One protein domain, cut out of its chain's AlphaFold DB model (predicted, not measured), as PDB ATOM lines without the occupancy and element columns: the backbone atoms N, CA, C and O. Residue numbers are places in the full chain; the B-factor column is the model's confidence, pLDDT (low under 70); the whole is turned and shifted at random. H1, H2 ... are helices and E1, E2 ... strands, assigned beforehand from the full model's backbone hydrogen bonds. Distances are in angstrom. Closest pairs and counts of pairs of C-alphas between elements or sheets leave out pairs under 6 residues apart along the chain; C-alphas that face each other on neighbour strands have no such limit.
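This is residues 3 to 83 of the 93 residues of the protein "Transposase IS66 family protein" of Brucella thiophenivorans (UniProt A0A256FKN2). Reading from the first printed residue, picture a rod: a long, twisted two-stranded hairpin, E1 and E2, with the short strand E3 added beside E2 at one end and two helices, H1 and H2, at the other end, where the turn between E1 and E2 lies. Residues 41 to 54, with no named element, lead from E3 back along the hairpin to H1, which begins near the last residues of E1. The printed part has 81 residues with three named strands and then two named helices, in the order E1 E2 E3 H1 H2. The sheet order is E1, E2, E3, antiparallel throughout, and the class is mixed, helices and strands. The whole is extended, with a radius of gyration of the C-alphas of 18.1 A and spans of 60 by 23 by 18 A.

Find C-alpha 3 at (-35.084, 15.193, -95.363); from there E1 runs through residues 3 to 15, 33.0 A long, and bends by 55 degrees at residue 12. E2, residues 18 to 30, begins with C-alpha 18 at (-10.154, 9.476, -72.859) and is 38.8 A long. E3 is residues 38 to 40. H1, residues 55 to 66, is 16.3 A long. H2, residues 72 to 81, is 14.4 A long and ends with C-alpha 81 at (-9.109, 16.621, -65.444).

Begin with the sheet, a meander, each strand the antiparallel neighbour of the one before; it is twisted, with C-alphas up to 4.0 A off its best plane. E1 and E2 form a hairpin at 163 degrees between their directions; look at N 9 and O 24, 2.9 A apart, within hydrogen-bond range. E2 and E3 form a hairpin at 153 degrees, with N 39 and O 29 at 2.8 A. H1 is on the sheet with a height over the sheet of 7.3 A, over none of its strands; its closest C-alphas to E1 are those of Leu 57 and Tyr 14, 4.8 A apart. With residues 61 to 65 alone, H1 only just touches H2, with 3 pairs of C-alphas within 8 A; the closest are those of Lys 65 and Leu 72, 6.9 A apart. Their lines stand at a steep tilt of 54 degrees, opposite ways. H2 is not on the sheet. In H1 and H2 every O i to N i+4 pair is within hydrogen-bond range.

The two C-alphas farthest apart are those of Lys 33 and His 69, 60.8 A. The printed part has no cut. The link from E3 to H1 is long, with 14 residues. The mean pLDDT of the printed part is 91.9; look for low confidence, under 70, at residues 34 to 35.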
ATOM      1  N   ARG A   3     -35.442  15.097 -96.783       91.50
ATOM      2  CA  ARG A   3     -35.084  15.193 -95.363       91.50
ATOM      3  C   ARG A   3     -35.826  16.381 -94.753       91.50
ATOM      4  O   ARG A   3     -35.647  17.502 -95.213       91.50
ATOM      5  N   ILE A   4     -36.634  16.123 -93.730       93.31
ATOM      6  CA  ILE A   4     -37.435  17.151 -93.043       93.31
ATOM      7  C   ILE A   4     -36.925  17.462 -91.631       93.31
ATOM      8  O   ILE A   4     -37.322  18.455 -91.039       93.31
ATOM      9  N   GLY A   5     -36.050  16.615 -91.086       93.88
ATOM     10  CA  GLY A   5     -35.489  16.784 -89.749       93.88
ATOM     11  C   GLY A   5     -34.590  15.617 -89.353       93.88
ATOM     12  O   GLY A   5     -34.268  14.756 -90.179       93.88
ATOM     13  N   ALA A   6     -34.171  15.589 -88.094       94.19
ATOM     14  CA  ALA A   6     -33.483  14.459 -87.483       94.19
ATOM     15  C   ALA A   6     -33.668  14.498 -85.965       94.19
ATOM     16  O   ALA A   6     -33.700  15.585 -85.395       94.19
ATOM     17  N   ASP A   7     -33.738  13.327 -85.341       93.44
ATOM     18  CA  ASP A   7     -33.555  13.217 -83.895       93.44
ATOM     19  C   ASP A   7     -32.073  12.997 -83.605       93.44
ATOM     20  O   ASP A   7     -31.396  12.272 -84.340       93.44
ATOM     21  N   MET A   8     -31.569  13.650 -82.564       92.81
ATOM     22  CA  MET A   8     -30.175  13.575 -82.143       92.81
ATOM     23  C   MET A   8     -30.125  13.101 -80.698       92.81
ATOM     24  O   MET A   8     -30.893  13.568 -79.861       92.81
ATOM     25  N   THR A   9     -29.231  12.161 -80.423       92.88
ATOM     26  CA  THR A   9     -28.961  11.670 -79.070       92.88
ATOM     27  C   THR A   9     -27.463  11.705 -78.843       92.88
ATOM     28  O   THR A   9     -26.699  11.241 -79.690       92.88
ATOM     29  N   GLU A  10     -27.052  12.285 -77.725       94.06
ATOM     30  CA  GLU A  10     -25.651  12.425 -77.339       94.06
ATOM     31  C   GLU A  10     -25.398  11.557 -76.114       94.06
ATOM     32  O   GLU A  10     -26.149  11.629 -75.137       94.06
ATOM     33  N   ARG A  11     -24.361  10.720 -76.170       94.62
ATOM     34  CA  ARG A  11     -23.975   9.857 -75.052       94.62
ATOM     35  C   ARG A  11     -22.484   9.977 -74.769       94.62
ATOM     36  O   ARG A  11     -21.682   9.948 -75.699       94.62
ATOM     37  N   LEU A  12     -22.106  10.103 -73.501       95.81
ATOM     38  CA  LEU A  12     -20.711  10.133 -73.080       95.81
ATOM     39  C   LEU A  12     -20.145   8.714 -73.019       95.81
ATOM     40  O   LEU A  12     -20.676   7.823 -72.352       95.81
ATOM     41  N   ASP A  13     -19.030   8.531 -73.699       96.50
ATOM     42  CA  ASP A  13     -18.300   7.288 -73.827       96.50
ATOM     43  C   ASP A  13     -16.932   7.354 -73.157       96.50
ATOM     44  O   ASP A  13     -16.352   8.432 -72.981       96.50
ATOM     45  N   TYR A  14     -16.445   6.180 -72.766       96.31
ATOM     46  CA  TYR A  14     -15.136   6.001 -72.165       96.31
ATOM     47  C   TYR A  14     -14.281   5.093 -73.039       96.31
ATOM     48  O   TYR A  14     -14.533   3.897 -73.177       96.31
ATOM     49  N   ILE A  15     -13.208   5.674 -73.559       94.62
ATOM     50  CA  ILE A  15     -12.067   4.949 -74.106       94.62
ATOM     51  C   ILE A  15     -10.985   4.995 -73.021       94.62
ATOM     52  O   ILE A  15     -10.875   6.010 -72.338       94.62
ATOM     53  N   PRO A  16     -10.162   3.954 -72.817       90.94
ATOM     54  CA  PRO A  16      -9.078   4.023 -71.841       90.94
ATOM     55  C   PRO A  16      -8.289   5.342 -71.931       90.94
ATOM     56  O   PRO A  16      -7.741   5.684 -72.977       90.94
ATOM     57  N   ALA A  17      -8.284   6.090 -70.821       87.69
ATOM     58  CA  ALA A  17      -7.692   7.428 -70.662       87.69
ATOM     59  C   ALA A  17      -8.316   8.597 -71.466       87.69
ATOM     60  O   ALA A  17      -7.758   9.698 -71.448       87.69
ATOM     61  N   ASN A  18      -9.467   8.416 -72.123       93.75
ATOM     62  CA  ASN A  18     -10.154   9.476 -72.859       93.75
ATOM     63  C   ASN A  18     -11.687   9.402 -72.739       93.75
ATOM     64  O   ASN A  18     -12.281   8.331 -72.652       93.75
ATOM     65  N   TYR A  19     -12.340  10.557 -72.801       95.31
ATOM     66  CA  TYR A  19     -13.794  10.657 -72.853       95.31
ATOM     67  C   TYR A  19     -14.212  11.279 -74.178       95.31
ATOM     68  O   TYR A  19     -13.612  12.250 -74.635       95.31
ATOM     69  N   GLN A  20     -15.257  10.733 -74.784       95.56
ATOM     70  CA  GLN A  20     -15.786  11.230 -76.052       95.56
ATOM     71  C   GLN A  20     -17.308  11.248 -76.023       95.56
ATOM     72  O   GLN A  20     -17.925  10.513 -75.262       95.56
ATOM     73  N   VAL A  21     -17.926  12.071 -76.865       96.06
ATOM     74  CA  VAL A  21     -19.383  12.080 -77.028       96.06
ATOM     75  C   VAL A  21     -19.730  11.367 -78.326       96.06
ATOM     76  O   VAL A  21     -19.303  11.781 -79.403       96.06
ATOM     77  N   ILE A  22     -20.516  10.299 -78.225       95.06
ATOM     78  CA  ILE A  22     -21.097   9.615 -79.376       95.06
ATOM     79  C   ILE A  22     -22.437  10.274 -79.684       95.06
ATOM     80  O   ILE A  22     -23.363  10.239 -78.871       95.06
ATOM     81  N   VAL A  23     -22.545  10.855 -80.879       95.38
ATOM     82  CA  VAL A  23     -23.780  11.473 -81.371       95.38
ATOM     83  C   VAL A  23     -24.451  10.535 -82.365       95.38
ATOM     84  O   VAL A  23     -23.943  10.299 -83.461       95.38
ATOM     85  N   THR A  24     -25.624  10.025 -82.002       93.38
ATOM     86  CA  THR A  24     -26.459   9.236 -82.911       93.38
ATOM     87  C   THR A  24     -27.527  10.132 -83.516       93.38
ATOM     88  O   THR A  24     -28.375  10.677 -82.807       93.38
ATOM     89  N   VAL A  25     -27.498  10.260 -84.843       94.31
ATOM     90  CA  VAL A  25     -28.452  11.057 -85.620       94.31
ATOM     91  C   VAL A  25     -29.388  10.119 -86.375       94.31
ATOM     92  O   VAL A  25     -28.936   9.319 -87.191       94.31
ATOM     93  N   CYS A  26     -30.695  10.245 -86.143       94.12
ATOM     94  CA  CYS A  26     -31.749   9.484 -86.818       94.12
ATOM     95  C   CYS A  26     -32.556  10.418 -87.741       94.12
ATOM     96  O   CYS A  26     -33.495  11.071 -87.272       94.12
ATOM     97  N   PRO A  27     -32.223  10.529 -89.045       95.19
ATOM     98  CA  PRO A  27     -32.886  11.459 -89.957       95.19
ATOM     99  C   PRO A  27     -34.337  11.072 -90.262       95.19
ATOM    100  O   PRO A  27     -34.651   9.902 -90.482       95.19
ATOM    101  N   LYS A  28     -35.203  12.085 -90.341       94.25
ATOM    102  CA  LYS A  28     -36.617  11.974 -90.711       94.25
ATOM    103  C   LYS A  28     -36.804  12.366 -92.171       94.25
ATOM    104  O   LYS A  28     -36.366  13.439 -92.600       94.25
ATOM    105  N   TYR A  29     -37.496  11.519 -92.923       93.38
ATOM    106  CA  TYR A  29     -37.771  11.710 -94.342       93.38
ATOM    107  C   TYR A  29     -39.271  11.740 -94.619       93.38
ATOM    108  O   TYR A  29     -40.018  10.941 -94.064       93.38
ATOM    109  N   ALA A  30     -39.704  12.609 -95.530       91.50
ATOM    110  CA  ALA A  30     -41.083  12.665 -96.011       91.50
ATOM    111  C   ALA A  30     -41.165  12.482 -97.532       91.50
ATOM    112  O   ALA A  30     -40.189  12.674 -98.275       91.50
ATOM    113  N   CYS A  31     -42.344  12.093 -98.016       88.25
ATOM    114  CA  CYS A  31     -42.617  12.056 -99.446       88.25
ATOM    115  C   CYS A  31     -42.799  13.485 -99.994       88.25
ATOM    116  O   CYS A  31     -43.635  14.221 -99.474       88.25
ATOM    117  N   PRO A  32     -42.101  13.880-101.075       81.88
ATOM    118  CA  PRO A  32     -42.254  15.214-101.663       81.88
ATOM    119  C   PRO A  32     -43.633  15.474-102.292       81.88
ATOM    120  O   PRO A  32     -43.997  16.625-102.490       81.88
ATOM    121  N   LYS A  33     -44.414  14.432-102.614       82.75
ATOM    122  CA  LYS A  33     -45.704  14.545-103.322       82.75
ATOM    123  C   LYS A  33     -46.924  14.658-102.391       82.75
ATOM    124  O   LYS A  33     -48.010  14.226-102.755       82.75
ATOM    125  N   GLY A  34     -46.751  15.175-101.172       66.00
ATOM    126  CA  GLY A  34     -47.859  15.377-100.226       66.00
ATOM    127  C   GLY A  34     -48.403  14.100 -99.575       66.00
ATOM    128  O   GLY A  34     -49.444  14.136 -98.930       66.00
ATOM    129  N   CYS A  35     -47.714  12.962 -99.706       69.44
ATOM    130  CA  CYS A  35     -48.081  11.768 -98.947       69.44
ATOM    131  C   CYS A  35     -47.677  11.976 -97.478       69.44
ATOM    132  O   CYS A  35     -46.497  12.177 -97.197       69.44
ATOM    133  N   THR A  36     -48.625  11.862 -96.544       72.12
ATOM    134  CA  THR A  36     -48.477  12.134 -95.093       72.12
ATOM    135  C   THR A  36     -47.504  11.202 -94.352       72.12
ATOM    136  O   THR A  36     -47.426  11.205 -93.127       72.12
ATOM    137  N   ARG A  37     -46.756  10.355 -95.062       83.19
ATOM    138  CA  ARG A  37     -45.895   9.340 -94.458       83.19
ATOM    139  C   ARG A  37     -44.503   9.909 -94.186       83.19
ATOM    140  O   ARG A  37     -43.713  10.095 -95.113       83.19
ATOM    141  N   VAL A  38     -44.210  10.124 -92.905       88.06
ATOM    142  CA  VAL A  38     -42.852  10.354 -92.396       88.06
ATOM    143  C   VAL A  38     -42.217   9.004 -92.071       88.06
ATOM    144  O   VAL A  38     -42.846   8.148 -91.453       88.06
ATOM    145  N   VAL A  39     -40.980   8.797 -92.518       91.69
ATOM    146  CA  VAL A  39     -40.192   7.587 -92.266       91.69
ATOM    147  C   VAL A  39     -38.906   7.979 -91.550       91.69
ATOM    148  O   VAL A  39     -38.239   8.940 -91.930       91.69
ATOM    149  N   GLN A  40     -38.557   7.215 -90.523       92.56
ATOM    150  CA  GLN A  40     -37.335   7.366 -89.747       92.56
ATOM    151  C   GLN A  40     -36.817   5.974 -89.380       92.56
ATOM    152  O   GLN A  40     -37.614   5.071 -89.113       92.56
ATOM    153  N   ALA A  41     -35.497   5.790 -89.382       90.31
ATOM    154  CA  ALA A  41     -34.895   4.581 -88.830       90.31
ATOM    155  C   ALA A  41     -35.090   4.560 -87.307       90.31
ATOM    156  O   ALA A  41     -34.978   5.599 -86.656       90.31
ATOM    157  N   LYS A  42     -35.379   3.386 -86.737       88.38
ATOM    158  CA  LYS A  42     -35.437   3.238 -85.281       88.38
ATOM    159  C   LYS A  42     -34.045   3.521 -84.708       88.38
ATOM    160  O   LYS A  42     -33.059   3.029 -85.254       88.38
ATOM    161  N   ALA A  43     -33.982   4.296 -83.627       87.38
ATOM    162  CA  ALA A  43     -32.739   4.479 -82.891       87.38
ATOM    163  C   ALA A  43     -32.184   3.111 -82.439       87.38
ATOM    164  O   ALA A  43     -32.976   2.190 -82.191       87.38
ATOM    165  N   PRO A  44     -30.850   2.948 -82.356       86.88
ATOM    166  CA  PRO A  44     -30.254   1.754 -81.773       86.88
ATOM    167  C   PRO A  44     -30.828   1.507 -80.378       86.88
ATOM    168  O   PRO A  44     -31.064   2.456 -79.635       86.88
ATOM    169  N   ALA A  45     -31.067   0.240 -80.043       88.38
ATOM    170  CA  ALA A  45     -31.450  -0.117 -78.686       88.38
ATOM    171  C   ALA A  45     -30.227   0.024 -77.774       88.38
ATOM    172  O   ALA A  45     -29.135  -0.426 -78.135       88.38
ATOM    173  N   TYR A  46     -30.423   0.627 -76.607       89.44
ATOM    174  CA  TYR A  46     -29.368   0.835 -75.620       89.44
ATOM    175  C   TYR A  46     -29.683   0.079 -74.334       89.44
ATOM    176  O   TYR A  46     -30.836  -0.263 -74.073       89.44
ATOM    177  N   LEU A  47     -28.662  -0.176 -73.510       89.50
ATOM    178  CA  LEU A  47     -28.877  -0.860 -72.228       89.50
ATOM    179  C   LEU A  47     -29.835  -0.067 -71.327       89.50
ATOM    180  O   LEU A  47     -30.706  -0.640 -70.677       89.50
ATOM    181  N   LEU A  48     -29.661   1.256 -71.311       88.62
ATOM    182  CA  LEU A  48     -30.517   2.208 -70.616       88.62
ATOM    183  C   LEU A  48     -31.033   3.229 -71.634       88.62
ATOM    184  O   LEU A  48     -30.292   4.104 -72.094       88.62
ATOM    185  N   GLU A  49     -32.306   3.095 -71.997       86.88
ATOM    186  CA  GLU A  49     -32.973   3.961 -72.970       86.88
ATOM    187  C   GLU A  49     -33.017   5.417 -72.481       86.88
ATOM    188  O   GLU A  49     -33.393   5.698 -71.343       86.88
ATOM    189  N   GLY A  50     -32.609   6.355 -73.341       83.19
ATOM    190  CA  GLY A  50     -32.565   7.789 -73.018       83.19
ATOM    191  C   GLY A  50     -31.456   8.211 -72.045       83.19
ATOM    192  O   GLY A  50     -31.391   9.380 -71.670       83.19
ATOM    193  N   SER A  51     -30.577   7.290 -71.644       89.06
ATOM    194  CA  SER A  51     -29.469   7.595 -70.740       89.06
ATOM    195  C   SER A  51     -28.309   8.291 -71.465       89.06
ATOM    196  O   SER A  51     -27.968   7.965 -72.605       89.06
ATOM    197  N   TRP A  52     -27.681   9.247 -70.777       91.38
ATOM    198  CA  TRP A  52     -26.517   9.973 -71.278       91.38
ATOM    199  C   TRP A  52     -25.185   9.195 -71.192       91.38
ATOM    200  O   TRP A  52     -24.337   9.452 -72.037       91.38
ATOM    201  N   PRO A  53     -24.919   8.258 -70.257       94.44
ATOM    202  CA  PRO A  53     -23.697   7.468 -70.305       94.44
ATOM    203  C   PRO A  53     -23.862   6.288 -71.263       94.44
ATOM    204  O   PRO A  53     -24.934   5.691 -71.374       94.44
ATOM    205  N   THR A  54     -22.782   5.915 -71.935       95.38
ATOM    206  CA  THR A  54     -22.695   4.635 -72.646       95.38
ATOM    207  C   THR A  54     -22.432   3.477 -71.689       95.38
ATOM    208  O   THR A  54     -22.037   3.643 -70.533       95.38
ATOM    209  N   GLU A  55     -22.595   2.269 -72.210       94.75
ATOM    210  CA  GLU A  55     -22.332   1.013 -71.521       94.75
ATOM    211  C   GLU A  55     -20.861   0.903 -71.080       94.75
ATOM    212  O   GLU A  55     -20.584   0.423 -69.981       94.75
ATOM    213  N   ALA A  56     -19.922   1.405 -71.889       95.62
ATOM    214  CA  ALA A  56     -18.499   1.409 -71.551       95.62
ATOM    215  C   ALA A  56     -18.186   2.363 -70.389       95.62
ATOM    216  O   ALA A  56     -17.441   2.003 -69.473       95.62
ATOM    217  N   LEU A  57     -18.802   3.549 -70.373       95.44
ATOM    218  CA  LEU A  57     -18.657   4.484 -69.259       95.44
ATOM    219  C   LEU A  57     -19.241   3.909 -67.961       95.44
ATOM    220  O   LEU A  57     -18.601   3.995 -66.911       95.44
ATOM    221  N   LEU A  58     -20.420   3.282 -68.032       94.88
ATOM    222  CA  LEU A  58     -21.033   2.609 -66.883       94.88
ATOM    223  C   LEU A  58     -20.132   1.497 -66.337       94.88
ATOM    224  O   LEU A  58     -19.913   1.422 -65.125       94.88
ATOM    225  N   ALA A  59     -19.561   0.673 -67.220       95.75
ATOM    226  CA  ALA A  59     -18.620  -0.371 -66.831       95.75
ATOM    227  C   ALA A  59     -17.384   0.216 -66.133       95.75
ATOM    228  O   ALA A  59     -17.003  -0.257 -65.062       95.75
ATOM    229  N   GLN A  60     -16.802   1.289 -66.677       95.94
ATOM    230  CA  GLN A  60     -15.639   1.943 -66.076       95.94
ATOM    231  C   GLN A  60     -15.939   2.497 -64.677       95.94
ATOM    232  O   GLN A  60     -15.133   2.312 -63.760       95.94
ATOM    233  N   ILE A  61     -17.086   3.163 -64.495       94.56
ATOM    234  CA  ILE A  61     -17.508   3.705 -63.192       94.56
ATOM    235  C   ILE A  61     -17.694   2.566 -62.184       94.56
ATOM    236  O   ILE A  61     -17.204   2.653 -61.052       94.56
ATOM    237  N   ALA A  62     -18.354   1.478 -62.599       95.19
ATOM    238  CA  ALA A  62     -18.608   0.313 -61.758       95.19
ATOM    239  C   ALA A  62     -17.308  -0.385 -61.329       95.19
ATOM    240  O   ALA A  62     -17.098  -0.597 -60.133       95.19
ATOM    241  N   VAL A  63     -16.403  -0.675 -62.271       96.38
ATOM    242  CA  VAL A  63     -15.091  -1.283 -61.981       96.38
ATOM    243  C   VAL A  63     -14.279  -0.378 -61.057       96.38
ATOM    244  O   VAL A  63     -13.802  -0.830 -60.018       96.38
ATOM    245  N   SER A  64     -14.210   0.921 -61.356       95.62
ATOM    246  CA  SER A  64     -13.478   1.885 -60.527       95.62
ATOM    247  C   SER A  64     -14.025   1.958 -59.099       95.62
ATOM    248  O   SER A  64     -13.262   2.058 -58.142       95.62
ATOM    249  N   LYS A  65     -15.351   1.905 -58.931       95.25
ATOM    250  CA  LYS A  65     -15.998   1.997 -57.616       95.25
ATOM    251  C   LYS A  65     -15.819   0.723 -56.799       95.25
ATOM    252  O   LYS A  65     -15.548   0.801 -55.603       95.25
ATOM    253  N   HIS A  66     -16.017  -0.429 -57.432       96.12
ATOM    254  CA  HIS A  66     -16.161  -1.701 -56.730       96.12
ATOM    255  C   HIS A  66     -14.889  -2.545 -56.711       96.12
ATOM    256  O   HIS A  66     -14.660  -3.225 -55.718       96.12
ATOM    257  N   SER A  67     -14.073  -2.494 -57.765       97.38
ATOM    258  CA  SER A  67     -12.806  -3.241 -57.839       97.38
ATOM    259  C   SER A  67     -11.634  -2.396 -57.342       97.38
ATOM    260  O   SER A  67     -10.856  -2.852 -56.514       97.38
ATOM    261  N   GLU A  68     -11.557  -1.132 -57.772       96.06
ATOM    262  CA  GLU A  68     -10.443  -0.230 -57.423       96.06
ATOM    263  C   GLU A  68     -10.709   0.627 -56.176       96.06
ATOM    264  O   GLU A  68      -9.901   1.479 -55.802       96.06
ATOM    265  N   HIS A  69     -11.870   0.448 -55.537       95.81
ATOM    266  CA  HIS A  69     -12.299   1.206 -54.357       95.81
ATOM    267  C   HIS A  69     -12.185   2.738 -54.517       95.81
ATOM    268  O   HIS A  69     -11.979   3.468 -53.543       95.81
ATOM    269  N   MET A  70     -12.337   3.257 -55.742       96.19
ATOM    270  CA  MET A  70     -12.292   4.690 -56.021       96.19
ATOM    271  C   MET A  70     -13.676   5.317 -55.790       96.19
ATOM    272  O   MET A  70     -14.604   5.060 -56.564       96.19
ATOM    273  N   PRO A  71     -13.844   6.180 -54.770       94.38
ATOM    274  CA  PRO A  71     -15.141   6.784 -54.474       94.38
ATOM    275  C   PRO A  71     -15.578   7.751 -55.584       94.38
ATOM    276  O   PRO A  71     -14.745   8.385 -56.234       94.38
ATOM    277  N   LEU A  72     -16.896   7.901 -55.777       93.75
ATOM    278  CA  LEU A  72     -17.485   8.671 -56.888       93.75
ATOM    279  C   LEU A  72     -17.024  10.136 -56.939       93.75
ATOM    280  O   LEU A  72     -16.827  10.683 -58.019       93.75
ATOM    281  N   ASN A  73     -16.776  10.761 -55.786       93.62
ATOM    282  CA  ASN A  73     -16.221  12.115 -55.733       93.62
ATOM    283  C   ASN A  73     -14.823  12.197 -56.373       93.62
ATOM    284  O   ASN A  73     -14.525  13.147 -57.092       93.62
ATOM    285  N   ARG A  74     -13.971  11.191 -56.154       94.31
ATOM    286  CA  ARG A  74     -12.643  11.105 -56.765       94.31
ATOM    287  C   ARG A  74     -12.747  10.800 -58.256       94.31
ATOM    288  O   ARG A  74     -11.991  11.385 -59.025       94.31
ATOM    289  N   GLN A  75     -13.703   9.967 -58.667       94.69
ATOM    290  CA  GLN A  75     -13.968   9.724 -60.088       94.69
ATOM    291  C   GLN A  75     -14.388  11.010 -60.814       94.69
ATOM    292  O   GLN A  75     -13.808  11.333 -61.846       94.69
ATOM    293  N   ALA A  76     -15.298  11.801 -60.235       93.81
ATOM    294  CA  ALA A  76     -15.715  13.088 -60.800       93.81
ATOM    295  C   ALA A  76     -14.537  14.069 -60.954       93.81
ATOM    296  O   ALA A  76     -14.412  14.746 -61.974       93.81
ATOM    297  N   VAL A  77     -13.610  14.099 -59.985       94.50
ATOM    298  CA  VAL A  77     -12.368  14.888 -60.098       94.50
ATOM    299  C   VAL A  77     -11.476  14.383 -61.235       94.50
ATOM    300  O   VAL A  77     -10.901  15.199 -61.954       94.50
ATOM    301  N   VAL A  78     -11.345  13.065 -61.420       93.81
ATOM    302  CA  VAL A  78     -10.584  12.490 -62.545       93.81
ATOM    303  C   VAL A  78     -11.226  12.882 -63.874       93.81
ATOM    304  O   VAL A  78     -10.539  13.427 -64.731       93.81
ATOM    305  N   MET A  79     -12.539  12.712 -64.018       94.25
ATOM    306  CA  MET A  79     -13.291  13.114 -65.214       94.25
ATOM    307  C   MET A  79     -13.093  14.603 -65.530       94.25
ATOM    308  O   MET A  79     -12.801  14.960 -66.673       94.25
ATOM    309  N   ALA A  80     -13.115  15.468 -64.509       94.50
ATOM    310  CA  ALA A  80     -12.902  16.905 -64.675       94.50
ATOM    311  C   ALA A  80     -11.499  17.256 -65.199       94.50
ATOM    312  O   ALA A  80     -11.357  18.237 -65.932       94.50
ATOM    313  N   ARG A  81     -10.467  16.456 -64.880       93.81
ATOM    314  CA  ARG A  81      -9.109  16.621 -65.444       93.81
ATOM    315  C   ARG A  81      -9.059  16.316 -66.939       93.81
ATOM    316  O   ARG A  81      -8.236  16.894 -67.636       93.81
ATOM    317  N   HIS A  82      -9.956  15.461 -67.420       93.62
ATOM    318  CA  HIS A  82     -10.124  15.148 -68.838       93.62
ATOM    319  C   HIS A  82     -11.195  16.020 -69.520       93.62
ATOM    320  O   HIS A  82     -11.645  15.705 -70.615       93.62
ATOM    321  N   GLY A  83     -11.621  17.118 -68.883       92.75
ATOM    322  CA  GLY A  83     -12.591  18.061 -69.452       92.75
ATOM    323  C   GLY A  83     -14.060  17.692 -69.235       92.75
ATOM    324  O   GLY A  83     -14.934  18.481 -69.587       92.75
TER     325      GLY A  83